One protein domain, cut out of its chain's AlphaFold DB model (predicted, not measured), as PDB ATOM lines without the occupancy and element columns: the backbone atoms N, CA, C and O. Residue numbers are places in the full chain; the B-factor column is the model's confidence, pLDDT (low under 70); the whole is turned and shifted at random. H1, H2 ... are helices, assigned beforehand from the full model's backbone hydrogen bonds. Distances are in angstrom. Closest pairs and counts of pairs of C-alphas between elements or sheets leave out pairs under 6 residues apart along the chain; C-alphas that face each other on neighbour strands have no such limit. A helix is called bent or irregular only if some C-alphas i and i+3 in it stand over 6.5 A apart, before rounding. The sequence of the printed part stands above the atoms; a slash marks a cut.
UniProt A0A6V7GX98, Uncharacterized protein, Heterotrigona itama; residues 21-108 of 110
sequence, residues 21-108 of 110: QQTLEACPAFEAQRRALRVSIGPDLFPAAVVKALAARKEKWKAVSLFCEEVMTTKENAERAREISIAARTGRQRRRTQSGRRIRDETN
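What this domain is: This is residues 21 to 108 of the 110 residues of an uncharacterized protein of Heterotrigona itama (UniProt A0A6V7GX98). One very long, straight helix, H4, makes the length of this model; at its first end the three shorter helices H1, H2 and H3 gather into a small compact head, while residues 75 to 108 stick out as a bare arm. In the head, H2 folds along the first part of H4, H3 packs on H4 close to where H4 begins, and H1 makes a corner with H2. The printed part has 88 residues with four named helices, H1, H2, H3 and H4 in chain order, and no named strand; the class is all helix. The whole is extended, with a radius of gyration of the C-alphas of 23.3 A, and its C-alphas span 78 by 22 by 18 A.

How they stand to each other: H4, residues 58 to 106, touches H2, residues 28 to 41, with its residues 60 to 71 alone. They run opposite ways at a shallow tilt of 20 degrees, and their closest C-alphas, those of Ile 41 and Lys 60, are 6.0 A apart. H4 touches H3, residues 47 to 56, with its residues 60 to 64 alone. The closest C-alphas there are those of Leu 54 and Trp 61, 4.5 A apart, and the two helices run opposite ways at a steep tilt of 54 degrees. H2 and H3 are close but not clearly touching, with the C-alphas of Ile 41 and Ala 53 closest at 6.1 A. H1, residues 21 to 26, and H2 touch only at the corner by their link, about perpendicular at 78 degrees, with the C-alphas of Leu 24 and Arg 34 closest at 6.8 A. H1 and H3 are close but not clearly touching, the C-alphas of Gln 21 and Pro 47 being closest at 7.3 A. H1 and H4 are near each other. Every O i to N i+4 pair is within hydrogen-bond range in H1 and H3, against 8 of 10 in H2 and 44 of 45 in H4.

Where its parts are: H4 is 71.2 A from first to last C-alpha, from C-alpha 58 at (165.427, 163.561, 215.413) to C-alpha 106 at (203.584, 221.641, 200.146). H2 is 19.3 A long and irregular, the C-alphas of Ala 29 and Ala 32 being 7.7 A apart. H3 is 14.3 A long. H1 is 7.6 A long and begins at C-alpha 21 at (165.749, 175.831, 196.845); it is neither bent nor irregular, but only just: C-alphas 23 and 26 are 6.3 A apart.

The domain as a whole: The two C-alphas farthest apart, those of Ala 56 and Asn 108, are 78.3 A from each other. Residues 75 to 108, of which 75 to 106 belong to H4, stand free; the body without them has 54 residues and spans 28 by 19 by 16 A. The printed part has no cut, and the links H1 to H2, H2 to H3 and H3 to H4 are tight. The mean pLDDT of the printed part is 84.0, and residues 98 to 108 are under 70.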
ATOM      1  N   GLN A  21     165.829 176.889 197.847       70.75
ATOM      2  CA  GLN A  21     165.749 175.831 196.845       70.75
ATOM      3  C   GLN A  21     167.005 175.757 195.964       70.75
ATOM      4  O   GLN A  21     167.556 174.679 195.776       70.75
ATOM      5  N   GLN A  22     167.533 176.887 195.482       77.25
ATOM      6  CA  GLN A  22     168.782 176.903 194.707       77.25
ATOM      7  C   GLN A  22     169.959 176.375 195.532       77.25
ATOM      8  O   GLN A  22     170.790 175.618 195.031       77.25
ATOM      9  N   THR A  23     170.003 176.718 196.816       74.94
ATOM     10  CA  THR A  23     171.013 176.211 197.751       74.94
ATOM     11  C   THR A  23     170.867 174.696 197.979       74.94
ATOM     12  O   THR A  23     171.857 173.959 197.926       74.94
ATOM     13  N   LEU A  24     169.630 174.224 198.164       75.69
ATOM     14  CA  LEU A  24     169.285 172.828 198.448       75.69
ATOM     15  C   LEU A  24     169.349 171.891 197.241       75.69
ATOM     16  O   LEU A  24     169.554 170.700 197.443       75.69
ATOM     17  N   GLU A  25     169.197 172.384 196.012       77.75
ATOM     18  CA  GLU A  25     169.019 171.513 194.839       77.75
ATOM     19  C   GLU A  25     170.093 171.700 193.762       77.75
ATOM     20  O   GLU A  25     170.539 170.709 193.186       77.75
ATOM     21  N   ALA A  26     170.544 172.932 193.501       74.00
ATOM     22  CA  ALA A  26     171.236 173.241 192.245       74.00
ATOM     23  C   ALA A  26     172.641 173.836 192.406       74.00
ATOM     24  O   ALA A  26     173.502 173.621 191.558       74.00
ATOM     25  N   CYS A  27     172.905 174.584 193.479       82.81
ATOM     26  CA  CYS A  27     174.103 175.411 193.585       82.81
ATOM     27  C   CYS A  27     175.384 174.556 193.703       82.81
ATOM     28  O   CYS A  27     175.599 173.961 194.763       82.81
ATOM     29  N   PRO A  28     176.272 174.469 192.689       82.38
ATOM     30  CA  PRO A  28     177.352 173.470 192.657       82.38
ATOM     31  C   PRO A  28     178.330 173.544 193.832       82.38
ATOM     32  O   PRO A  28     178.954 172.556 194.202       82.38
ATOM     33  N   ALA A  29     178.442 174.709 194.458       82.12
ATOM     34  CA  ALA A  29     179.323 174.907 195.596       82.12
ATOM     35  C   ALA A  29     178.898 174.195 196.882       82.12
ATOM     36  O   ALA A  29     179.728 174.038 197.773       82.12
ATOM     37  N   PHE A  30     177.642 173.750 196.960       86.06
ATOM     38  CA  PHE A  30     177.131 172.968 198.083       86.06
ATOM     39  C   PHE A  30     176.927 171.489 197.728       86.06
ATOM     40  O   PHE A  30     176.206 170.781 198.427       86.06
ATOM     41  N   GLU A  31     177.513 170.999 196.629       89.31
ATOM     42  CA  GLU A  31     177.281 169.621 196.172       89.31
ATOM     43  C   GLU A  31     177.772 168.573 197.175       89.31
ATOM     44  O   GLU A  31     177.092 167.574 197.400       89.31
ATOM     45  N   ALA A  32     178.910 168.814 197.833       90.00
ATOM     46  CA  ALA A  32     179.420 167.910 198.861       90.00
ATOM     47  C   ALA A  32     178.453 167.816 200.055       90.00
ATOM     48  O   ALA A  32     178.077 166.715 200.466       90.00
ATOM     49  N   GLN A  33     177.982 168.964 200.544       91.56
ATOM     50  CA  GLN A  33     177.022 169.074 201.641       91.56
ATOM     51  C   GLN A  33     175.679 168.435 201.263       91.56
ATOM     52  O   GLN A  33     175.110 167.666 202.035       91.56
ATOM     53  N   ARG A  34     175.192 168.662 200.034       92.81
ATOM     54  CA  ARG A  34     173.976 168.007 199.525       92.81
ATOM     55  C   ARG A  34     174.132 166.502 199.421       92.81
ATOM     56  O   ARG A  34     173.202 165.776 199.756       92.81
ATOM     57  N   ARG A  35     175.282 166.006 198.962       92.88
ATOM     58  CA  ARG A  35     175.540 164.565 198.890       92.88
ATOM     59  C   ARG A  35     175.490 163.933 200.280       92.88
ATOM     60  O   ARG A  35     174.845 162.900 200.436       92.88
ATOM     61  N   ALA A  36     176.093 164.572 201.283       93.00
ATOM     62  CA  ALA A  36     176.013 164.133 202.676       93.00
ATOM     63  C   ALA A  36     174.567 164.166 203.214       93.00
ATOM     64  O   ALA A  36     174.110 163.215 203.859       93.00
ATOM     65  N   LEU A  37     173.805 165.208 202.872       94.50
ATOM     66  CA  LEU A  37     172.395 165.312 203.239       94.50
ATOM     67  C   LEU A  37     171.558 164.190 202.605       94.50
ATOM     68  O   LEU A  37     170.772 163.550 203.303       94.50
ATOM     69  N   ARG A  38     171.776 163.880 201.319       94.94
ATOM     70  CA  ARG A  38     171.055 162.814 200.600       94.94
ATOM     71  C   ARG A  38     171.269 161.432 201.205       94.94
ATOM     72  O   ARG A  38     170.330 160.643 201.257       94.94
ATOM     73  N   VAL A  39     172.473 161.150 201.705       95.50
ATOM     74  CA  VAL A  39     172.757 159.910 202.451       95.50
ATOM     75  C   VAL A  39     171.896 159.814 203.717       95.50
ATOM     76  O   VAL A  39     171.472 158.726 204.093       95.50
ATOM     77  N   SER A  40     171.593 160.948 204.350       93.75
ATOM     78  CA  SER A  40     170.874 160.994 205.628       93.75
ATOM     79  C   SER A  40     169.349 160.985 205.478       93.75
ATOM     80  O   SER A  40     168.650 160.332 206.258       93.75
ATOM     81  N   ILE A  41     168.805 161.732 204.508       94.44
ATOM     82  CA  ILE A  41     167.350 161.940 204.388       94.44
ATOM     83  C   ILE A  41     166.724 161.340 203.125       94.44
ATOM     84  O   ILE A  41     165.500 161.207 203.086       94.44
ATOM     85  N   GLY A  42     167.539 160.899 202.164       93.19
ATOM     86  CA  GLY A  42     167.109 160.392 200.863       93.19
ATOM     87  C   GLY A  42     167.446 161.348 199.709       93.19
ATOM     88  O   GLY A  42     167.868 162.481 199.937       93.19
ATOM     89  N   PRO A  43     167.284 160.900 198.453       91.25
ATOM     90  CA  PRO A  43     167.698 161.662 197.272       91.25
ATOM     91  C   PRO A  43     166.815 162.883 196.984       91.25
ATOM     92  O   PRO A  43     167.279 163.827 196.344       91.25
ATOM     93  N   ASP A  44     165.563 162.845 197.445       91.88
ATOM     94  CA  ASP A  44     164.574 163.896 197.251       91.88
ATOM     95  C   ASP A  44     164.816 165.049 198.235       91.88
ATOM     96  O   ASP A  44     164.627 164.907 199.446       91.88
ATOM     97  N   LEU A  45     165.262 166.180 197.688       89.94
ATOM     98  CA  LEU A  45     165.536 167.405 198.433       89.94
ATOM     99  C   LEU A  45     164.498 168.502 198.174       89.94
ATOM    100  O   LEU A  45     164.727 169.641 198.585       89.94
ATOM    101  N   PHE A  46     163.355 168.181 197.554       88.25
ATOM    102  CA  PHE A  46     162.270 169.151 197.445       88.25
ATOM    103  C   PHE A  46     161.843 169.621 198.846       88.25
ATOM    104  O   PHE A  46     161.807 168.811 199.782       88.25
ATOM    105  N   PRO A  47     161.451 170.898 199.028       86.75
ATOM    106  CA  PRO A  47     161.132 171.440 200.350       86.75
ATOM    107  C   PRO A  47     160.128 170.596 201.144       86.75
ATOM    108  O   PRO A  47     160.306 170.376 202.341       86.75
ATOM    109  N   ALA A  48     159.108 170.047 200.479       90.12
ATOM    110  CA  ALA A  48     158.127 169.168 201.114       90.12
ATOM    111  C   ALA A  48     158.747 167.856 201.637       90.12
ATOM    112  O   ALA A  48     158.421 167.414 202.740       90.12
ATOM    113  N   ALA A  49     159.665 167.247 200.881       91.31
ATOM    114  CA  ALA A  49     160.373 166.037 201.291       91.31
ATOM    115  C   ALA A  49     161.315 166.308 202.471       91.31
ATOM    116  O   ALA A  49     161.350 165.528 203.426       91.31
ATOM    117  N   VAL A  50     161.995 167.458 202.463       91.50
ATOM    118  CA  VAL A  50     162.836 167.912 203.579       91.50
ATOM    119  C   VAL A  50     161.997 168.127 204.840       91.50
ATOM    120  O   VAL A  50     162.339 167.594 205.894       91.50
ATOM    121  N   VAL A  51     160.860 168.824 204.749       92.56
ATOM    122  CA  VAL A  51     159.950 169.031 205.894       92.56
ATOM    123  C   VAL A  51     159.429 167.698 206.435       92.56
ATOM    124  O   VAL A  51     159.417 167.476 207.648       92.56
ATOM    125  N   LYS A  52     159.069 166.761 205.553       94.69
ATOM    126  CA  LYS A  52     158.668 165.409 205.958       94.69
ATOM    127  C   LYS A  52     159.801 164.670 206.678       94.69
ATOM    128  O   LYS A  52     159.550 163.980 207.666       94.69
ATOM    129  N   ALA A  53     161.044 164.814 206.219       93.12
ATOM    130  CA  ALA A  53     162.213 164.226 206.864       93.12
ATOM    131  C   ALA A  53     162.471 164.825 208.256       93.12
ATOM    132  O   ALA A  53     162.701 164.065 209.199       93.12
ATOM    133  N   LEU A  54     162.371 166.153 208.387       93.19
ATOM    134  CA  LEU A  54     162.486 166.880 209.656       93.19
ATOM    135  C   LEU A  54     161.473 166.380 210.694       93.19
ATOM    136  O   LEU A  54     161.833 166.164 211.849       93.19
ATOM    137  N   ALA A  55     160.224 166.156 210.278       94.25
ATOM    138  CA  ALA A  55     159.148 165.707 211.161       94.25
ATOM    139  C   ALA A  55     159.236 164.219 211.545       94.25
ATOM    140  O   ALA A  55     158.642 163.798 212.534       94.25
ATOM    141  N   ALA A  56     159.955 163.402 210.770       93.56
ATOM    142  CA  ALA A  56     159.938 161.952 210.944       93.56
ATOM    143  C   ALA A  56     160.836 161.456 212.088       93.56
ATOM    144  O   ALA A  56     160.468 160.512 212.789       93.56
ATOM    145  N   ARG A  57     162.051 162.008 212.228       93.69
ATOM    146  CA  ARG A  57     163.082 161.506 213.157       93.69
ATOM    147  C   ARG A  57     164.039 162.617 213.587       93.69
ATOM    148  O   ARG A  57     164.459 163.434 212.768       93.69
ATOM    149  N   LYS A  58     164.478 162.584 214.849       94.81
ATOM    150  CA  LYS A  58     165.427 163.561 215.413       94.81
ATOM    151  C   LYS A  58     166.791 163.518 214.715       94.81
ATOM    152  O   LYS A  58     167.457 164.539 214.590       94.81
ATOM    153  N   GLU A  59     167.206 162.355 214.234       94.56
ATOM    154  CA  GLU A  59     168.464 162.163 213.507       94.56
ATOM    155  C   GLU A  59     168.428 162.890 212.158       94.56
ATOM    156  O   GLU A  59     169.382 163.576 211.795       94.56
ATOM    157  N   LYS A  60     167.291 162.820 211.454       94.44
ATOM    158  CA  LYS A  60     167.070 163.546 210.196       94.44
ATOM    159  C   LYS A  60     167.006 165.052 210.426       94.44
ATOM    160  O   LYS A  60     167.596 165.806 209.659       94.44
ATOM    161  N   TRP A  61     166.369 165.480 211.518       95.75
ATOM    162  CA  TRP A  61     166.404 166.877 211.949       95.75
ATOM    163  C   TRP A  61     167.835 167.390 212.128       95.75
ATOM    164  O   TRP A  61     168.190 168.442 211.594       95.75
ATOM    165  N   LYS A  62     168.670 166.638 212.857       96.06
ATOM    166  CA  LYS A  62     170.080 166.990 213.066       96.06
ATOM    167  C   LYS A  62     170.838 167.084 211.742       96.06
ATOM    168  O   LYS A  62     171.550 168.058 211.546       96.06
ATOM    169  N   ALA A  63     170.647 166.129 210.831       95.25
ATOM    170  CA  ALA A  63     171.312 166.144 209.527       95.25
ATOM    171  C   ALA A  63     170.965 167.396 208.701       95.25
ATOM    172  O   ALA A  63     171.856 168.047 208.163       95.25
ATOM    173  N   VAL A  64     169.684 167.772 208.647       92.94
ATOM    174  CA  VAL A  64     169.248 168.990 207.944       92.94
ATOM    175  C   VAL A  64     169.768 170.251 208.642       92.94
ATOM    176  O   VAL A  64     170.181 171.194 207.977       92.94
ATOM    177  N   SER A  65     169.791 170.264 209.977       94.25
ATOM    178  CA  SER A  65     170.296 171.404 210.754       94.25
ATOM    179  C   SER A  65     171.793 171.634 210.516       94.25
ATOM    180  O   SER A  65     172.192 172.764 210.255       94.25
ATOM    181  N   LEU A  66     172.599 170.564 210.530       94.00
ATOM    182  CA  LEU A  66     174.033 170.619 210.224       94.00
ATOM    183  C   LEU A  66     174.284 171.119 208.800       94.00
ATOM    184  O   LEU A  66     175.119 171.993 208.592       94.00
ATOM    185  N   PHE A  67     173.511 170.628 207.827       92.12
ATOM    186  CA  PHE A  67     173.578 171.134 206.459       92.12
ATOM    187  C   PHE A  67     173.340 172.653 206.400       92.12
ATOM    188  O   PHE A  67     174.111 173.377 205.769       92.12
ATOM    189  N   CYS A  68     172.297 173.154 207.072       90.88
ATOM    190  CA  CYS A  68     172.009 174.587 207.116       90.88
ATOM    191  C   CYS A  68     173.153 175.382 207.761       90.88
ATOM    192  O   CYS A  68     173.517 176.442 207.259       90.88
ATOM    193  N   GLU A  69     173.737 174.873 208.844       91.44
ATOM    194  CA  GLU A  69     174.849 175.517 209.544       91.44
ATOM    195  C   GLU A  69     176.106 175.617 208.665       91.44
ATOM    196  O   GLU A  69     176.697 176.694 208.550       91.44
ATOM    197  N   GLU A  70     176.476 174.538 207.967       90.44
ATOM    198  CA  GLU A  70     177.609 174.523 207.033       90.44
ATOM    199  C   GLU A  70     177.413 175.510 205.875       90.44
ATOM    200  O   GLU A  70     178.328 176.260 205.511       90.44
ATOM    201  N   VAL A  71     176.208 175.534 205.302       86.38
ATOM    202  CA  VAL A  71     175.833 176.455 204.225       86.38
ATOM    203  C   VAL A  71     175.936 177.904 204.694       86.38
ATOM    204  O   VAL A  71     176.587 178.714 204.031       86.38
ATOM    205  N   MET A  72     175.317 178.239 205.828       86.19
ATOM    206  CA  MET A  72     175.293 179.606 206.349       86.19
ATOM    207  C   MET A  72     176.691 180.080 206.744       86.19
ATOM    208  O   MET A  72     177.088 181.180 206.368       86.19
ATOM    209  N   THR A  73     177.480 179.220 207.390       86.81
ATOM    210  CA  THR A  73     178.878 179.509 207.738       86.81
ATOM    211  C   THR A  73     179.715 179.791 206.493       86.81
ATOM    212  O   THR A  73     180.492 180.746 206.451       86.81
ATOM    213  N   THR A  74     179.540 178.989 205.440       85.94
ATOM    214  CA  THR A  74     180.253 179.179 204.171       85.94
ATOM    215  C   THR A  74     179.869 180.503 203.509       85.94
ATOM    216  O   THR A  74     180.747 181.238 203.049       85.94
ATOM    217  N   LYS A  75     178.571 180.832 203.481       81.88
ATOM    218  CA  LYS A  75     178.069 182.100 202.934       81.88
ATOM    219  C   LYS A  75     178.591 183.300 203.715       81.88
ATOM    220  O   LYS A  75     179.080 184.248 203.107       81.88
ATOM    221  N   GLU A  76     178.552 183.249 205.041       86.75
ATOM    222  CA  GLU A  76     179.012 184.359 205.872       86.75
ATOM    223  C   GLU A  76     180.524 184.569 205.775       86.75
ATOM    224  O   GLU A  76     180.984 185.703 205.671       86.75
ATOM    225  N   ASN A  77     181.318 183.498 205.726       87.19
ATOM    226  CA  ASN A  77     182.759 183.625 205.513       87.19
ATOM    227  C   ASN A  77     183.084 184.274 204.158       87.19
ATOM    228  O   ASN A  77     184.010 185.083 204.069       87.19
ATOM    229  N   ALA A  78     182.315 183.949 203.113       83.00
ATOM    230  CA  ALA A  78     182.459 184.584 201.808       83.00
ATOM    231  C   ALA A  78     182.088 186.077 201.849       83.00
ATOM    232  O   ALA A  78     182.815 186.897 201.282       83.00
ATOM    233  N   GLU A  79     181.013 186.446 202.551       83.25
ATOM    234  CA  GLU A  79     180.620 187.850 202.706       83.25
ATOM    235  C   GLU A  79     181.637 188.633 203.541       83.25
ATOM    236  O   GLU A  79     182.102 189.689 203.122       83.25
ATOM    237  N   ARG A  80     182.113 188.069 204.654       86.06
ATOM    238  CA  ARG A  80     183.152 188.693 205.482       86.06
ATOM    239  C   ARG A  80     184.428 188.962 204.681       86.06
ATOM    240  O   ARG A  80     185.023 190.033 204.787       86.06
ATOM    241  N   ALA A  81     184.847 188.019 203.835       86.75
ATOM    242  CA  ALA A  81     185.988 188.220 202.943       86.75
ATOM    243  C   ALA A  81     185.741 189.360 201.935       86.75
ATOM    244  O   ALA A  81     186.640 190.165 201.664       86.75
ATOM    245  N   ARG A  82     184.515 189.467 201.409       85.31
ATOM    246  CA  ARG A  82     184.103 190.563 200.525       85.31
ATOM    247  C   ARG A  82     184.151 191.908 201.253       85.31
ATOM    248  O   ARG A  82     184.775 192.832 200.727       85.31
ATOM    249  N   GLU A  83     183.574 192.022 202.442       85.19
ATOM    250  CA  GLU A  83     183.585 193.248 203.252       85.19
ATOM    251  C   GLU A  83     185.010 193.716 203.564       85.19
ATOM    252  O   GLU A  83     185.341 194.884 203.339       85.19
ATOM    253  N   ILE A  84     185.891 192.795 203.976       88.31
ATOM    254  CA  ILE A  84     187.315 193.082 204.213       88.31
ATOM    255  C   ILE A  84     187.972 193.621 202.936       88.31
ATOM    256  O   ILE A  84     188.706 194.614 202.981       88.31
ATOM    257  N   SER A  85     187.691 193.015 201.778       87.50
ATOM    258  CA  SER A  85     188.240 193.474 200.497       87.50
ATOM    259  C   SER A  85     187.770 194.890 200.134       87.50
ATOM    260  O   SER A  85     188.564 195.706 199.655       87.50
ATOM    261  N   ILE A  86     186.502 195.217 200.404       85.31
ATOM    262  CA  ILE A  86     185.927 196.544 200.160       85.31
ATOM    263  C   ILE A  86     186.564 197.563 201.104       85.31
ATOM    264  O   ILE A  86     187.035 198.603 200.642       85.31
ATOM    265  N   ALA A  87     186.661 197.251 202.397       86.25
ATOM    266  CA  ALA A  87     187.298 198.106 203.395       86.25
ATOM    267  C   ALA A  87     188.777 198.384 203.063       86.25
ATOM    268  O   ALA A  87     189.248 199.520 203.160       86.25
ATOM    269  N   ALA A  88     189.515 197.376 202.589       88.31
ATOM    270  CA  ALA A  88     190.898 197.547 202.147       88.31
ATOM    271  C   ALA A  88     191.003 198.483 200.927       88.31
ATOM    272  O   ALA A  88     191.890 199.345 200.869       88.31
ATOM    273  N   ARG A  89     190.087 198.354 199.956       85.31
ATOM    274  CA  ARG A  89     190.020 199.231 198.772       85.31
ATOM    275  C   ARG A  89     189.698 200.674 199.154       85.31
ATOM    276  O   ARG A  89     190.397 201.585 198.703       85.31
ATOM    277  N   THR A  90     188.693 200.892 199.999       83.69
ATOM    278  CA  THR A  90     188.283 202.237 200.437       83.69
ATOM    279  C   THR A  90     189.370 202.895 201.289       83.69
ATOM    280  O   THR A  90     189.700 204.061 201.068       83.69
ATOM    281  N   GLY A  91     190.018 202.145 202.189       83.31
ATOM    282  CA  GLY A  91     191.161 202.619 202.971       83.31
ATOM    283  C   GLY A  91     192.346 203.044 202.098       83.31
ATOM    284  O   GLY A  91     192.905 204.130 202.286       83.31
ATOM    285  N   ARG A  92     192.695 202.240 201.081       73.69
ATOM    286  CA  ARG A  92     193.735 202.587 200.096       73.69
ATOM    287  C   ARG A  92     193.381 203.860 199.322       73.69
ATOM    288  O   ARG A  92     194.251 204.707 199.114       73.69
ATOM    289  N   GLN A  93     192.122 204.010 198.914       73.25
ATOM    290  CA  GLN A  93     191.655 205.189 198.187       73.25
ATOM    291  C   GLN A  93     191.738 206.459 199.045       73.25
ATOM    292  O   GLN A  93     192.286 207.459 198.582       73.25
ATOM    293  N   ARG A  94     191.316 206.400 200.317       72.81
ATOM    294  CA  ARG A  94     191.439 207.528 201.260       72.81
ATOM    295  C   ARG A  94     192.893 207.979 201.415       72.81
ATOM    296  O   ARG A  94     193.174 209.162 201.229       72.81
ATOM    297  N   ARG A  95     193.827 207.047 201.647       72.56
ATOM    298  CA  ARG A  95     195.267 207.362 201.764       72.56
ATOM    299  C   ARG A  95     195.823 208.041 200.509       72.56
ATOM    300  O   ARG A  95     196.518 209.045 200.627       72.56
ATOM    301  N   ARG A  96     195.473 207.545 199.315       72.50
ATOM    302  CA  ARG A  96     195.884 208.163 198.039       72.50
ATOM    303  C   ARG A  96     195.360 209.592 197.893       72.50
ATOM    304  O   ARG A  96     196.133 210.486 197.570       72.50
ATOM    305  N   THR A  97     194.078 209.825 198.179       71.31
ATOM    306  CA  THR A  97     193.492 211.176 198.084       71.31
ATOM    307  C   THR A  97     194.082 212.158 199.097       71.31
ATOM    308  O   THR A  97     194.225 213.337 198.792       71.31
ATOM    309  N   GLN A  98     194.452 211.684 200.290       68.75
ATOM    310  CA  GLN A  98     194.999 212.526 201.354       68.75
ATOM    311  C   GLN A  98     196.476 212.869 201.110       68.75
ATOM    312  O   GLN A  98     196.878 214.012 201.307       68.75
ATOM    313  N   SER A  99     197.261 211.918 200.593       66.44
ATOM    314  CA  SER A  99     198.642 212.157 200.153       66.44
ATOM    315  C   SER A  99     198.704 213.126 198.966       66.44
ATOM    316  O   SER A  99     199.518 214.041 198.982       66.44
ATOM    317  N   GLY A 100     197.790 213.013 197.995       61.69
ATOM    318  CA  GLY A 100     197.703 213.964 196.879       61.69
ATOM    319  C   GLY A 100     197.285 215.385 197.286       61.69
ATOM    320  O   GLY A 100     197.660 216.337 196.608       61.69
ATOM    321  N   ARG A 101     196.542 215.550 198.395       59.66
ATOM    322  CA  ARG A 101     196.248 216.875 198.972       59.66
ATOM    323  C   ARG A 101     197.464 217.483 199.664       59.66
ATOM    324  O   ARG A 101     197.775 218.628 199.375       59.66
ATOM    325  N   ARG A 102     198.175 216.716 200.503       57.84
ATOM    326  CA  ARG A 102     199.397 217.207 201.170       57.84
ATOM    327  C   ARG A 102     200.456 217.679 200.180       57.84
ATOM    328  O   ARG A 102     201.000 218.754 200.365       57.84
ATOM    329  N   ILE A 103     200.683 216.921 199.105       59.09
ATOM    330  CA  ILE A 103     201.667 217.309 198.084       59.09
ATOM    331  C   ILE A 103     201.287 218.645 197.422       59.09
ATOM    332  O   ILE A 103     202.171 219.426 197.094       59.09
ATOM    333  N   ARG A 104     199.992 218.943 197.248       56.66
ATOM    334  CA  ARG A 104     199.533 220.228 196.692       56.66
ATOM    335  C   ARG A 104     199.695 221.403 197.660       56.66
ATOM    336  O   ARG A 104     200.030 222.481 197.192       56.66
ATOM    337  N   ASP A 105     199.496 221.197 198.962       58.97
ATOM    338  CA  ASP A 105     199.759 222.236 199.976       58.97
ATOM    339  C   ASP A 105     201.267 222.518 200.119       58.97
ATOM    340  O   ASP A 105     201.666 223.669 200.251       58.97
ATOM    341  N   GLU A 106     202.121 221.492 200.035       56.53
ATOM    342  CA  GLU A 106     203.584 221.641 200.146       56.53
ATOM    343  C   GLU A 106     204.246 222.218 198.880       56.53
ATOM    344  O   GLU A 106     205.359 222.733 198.948       56.53
ATOM    345  N   THR A 107     203.580 222.156 197.720       59.97
ATOM    346  CA  THR A 107     204.100 222.680 196.439       59.97
ATOM    347  C   THR A 107     203.507 224.032 196.035       59.97
ATOM    348  O   THR A 107     203.676 224.439 194.887       59.97
ATOM    349  N   ASN A 108     202.852 224.754 196.953       57.16
ATOM    350  CA  ASN A 108     202.407 226.129 196.720       57.16
ATOM    351  C   ASN A 108     203.357 227.145 197.391       57.16
ATOM    352  O   ASN A 108     203.170 227.462 198.565       57.16
TER     353      ASN A 108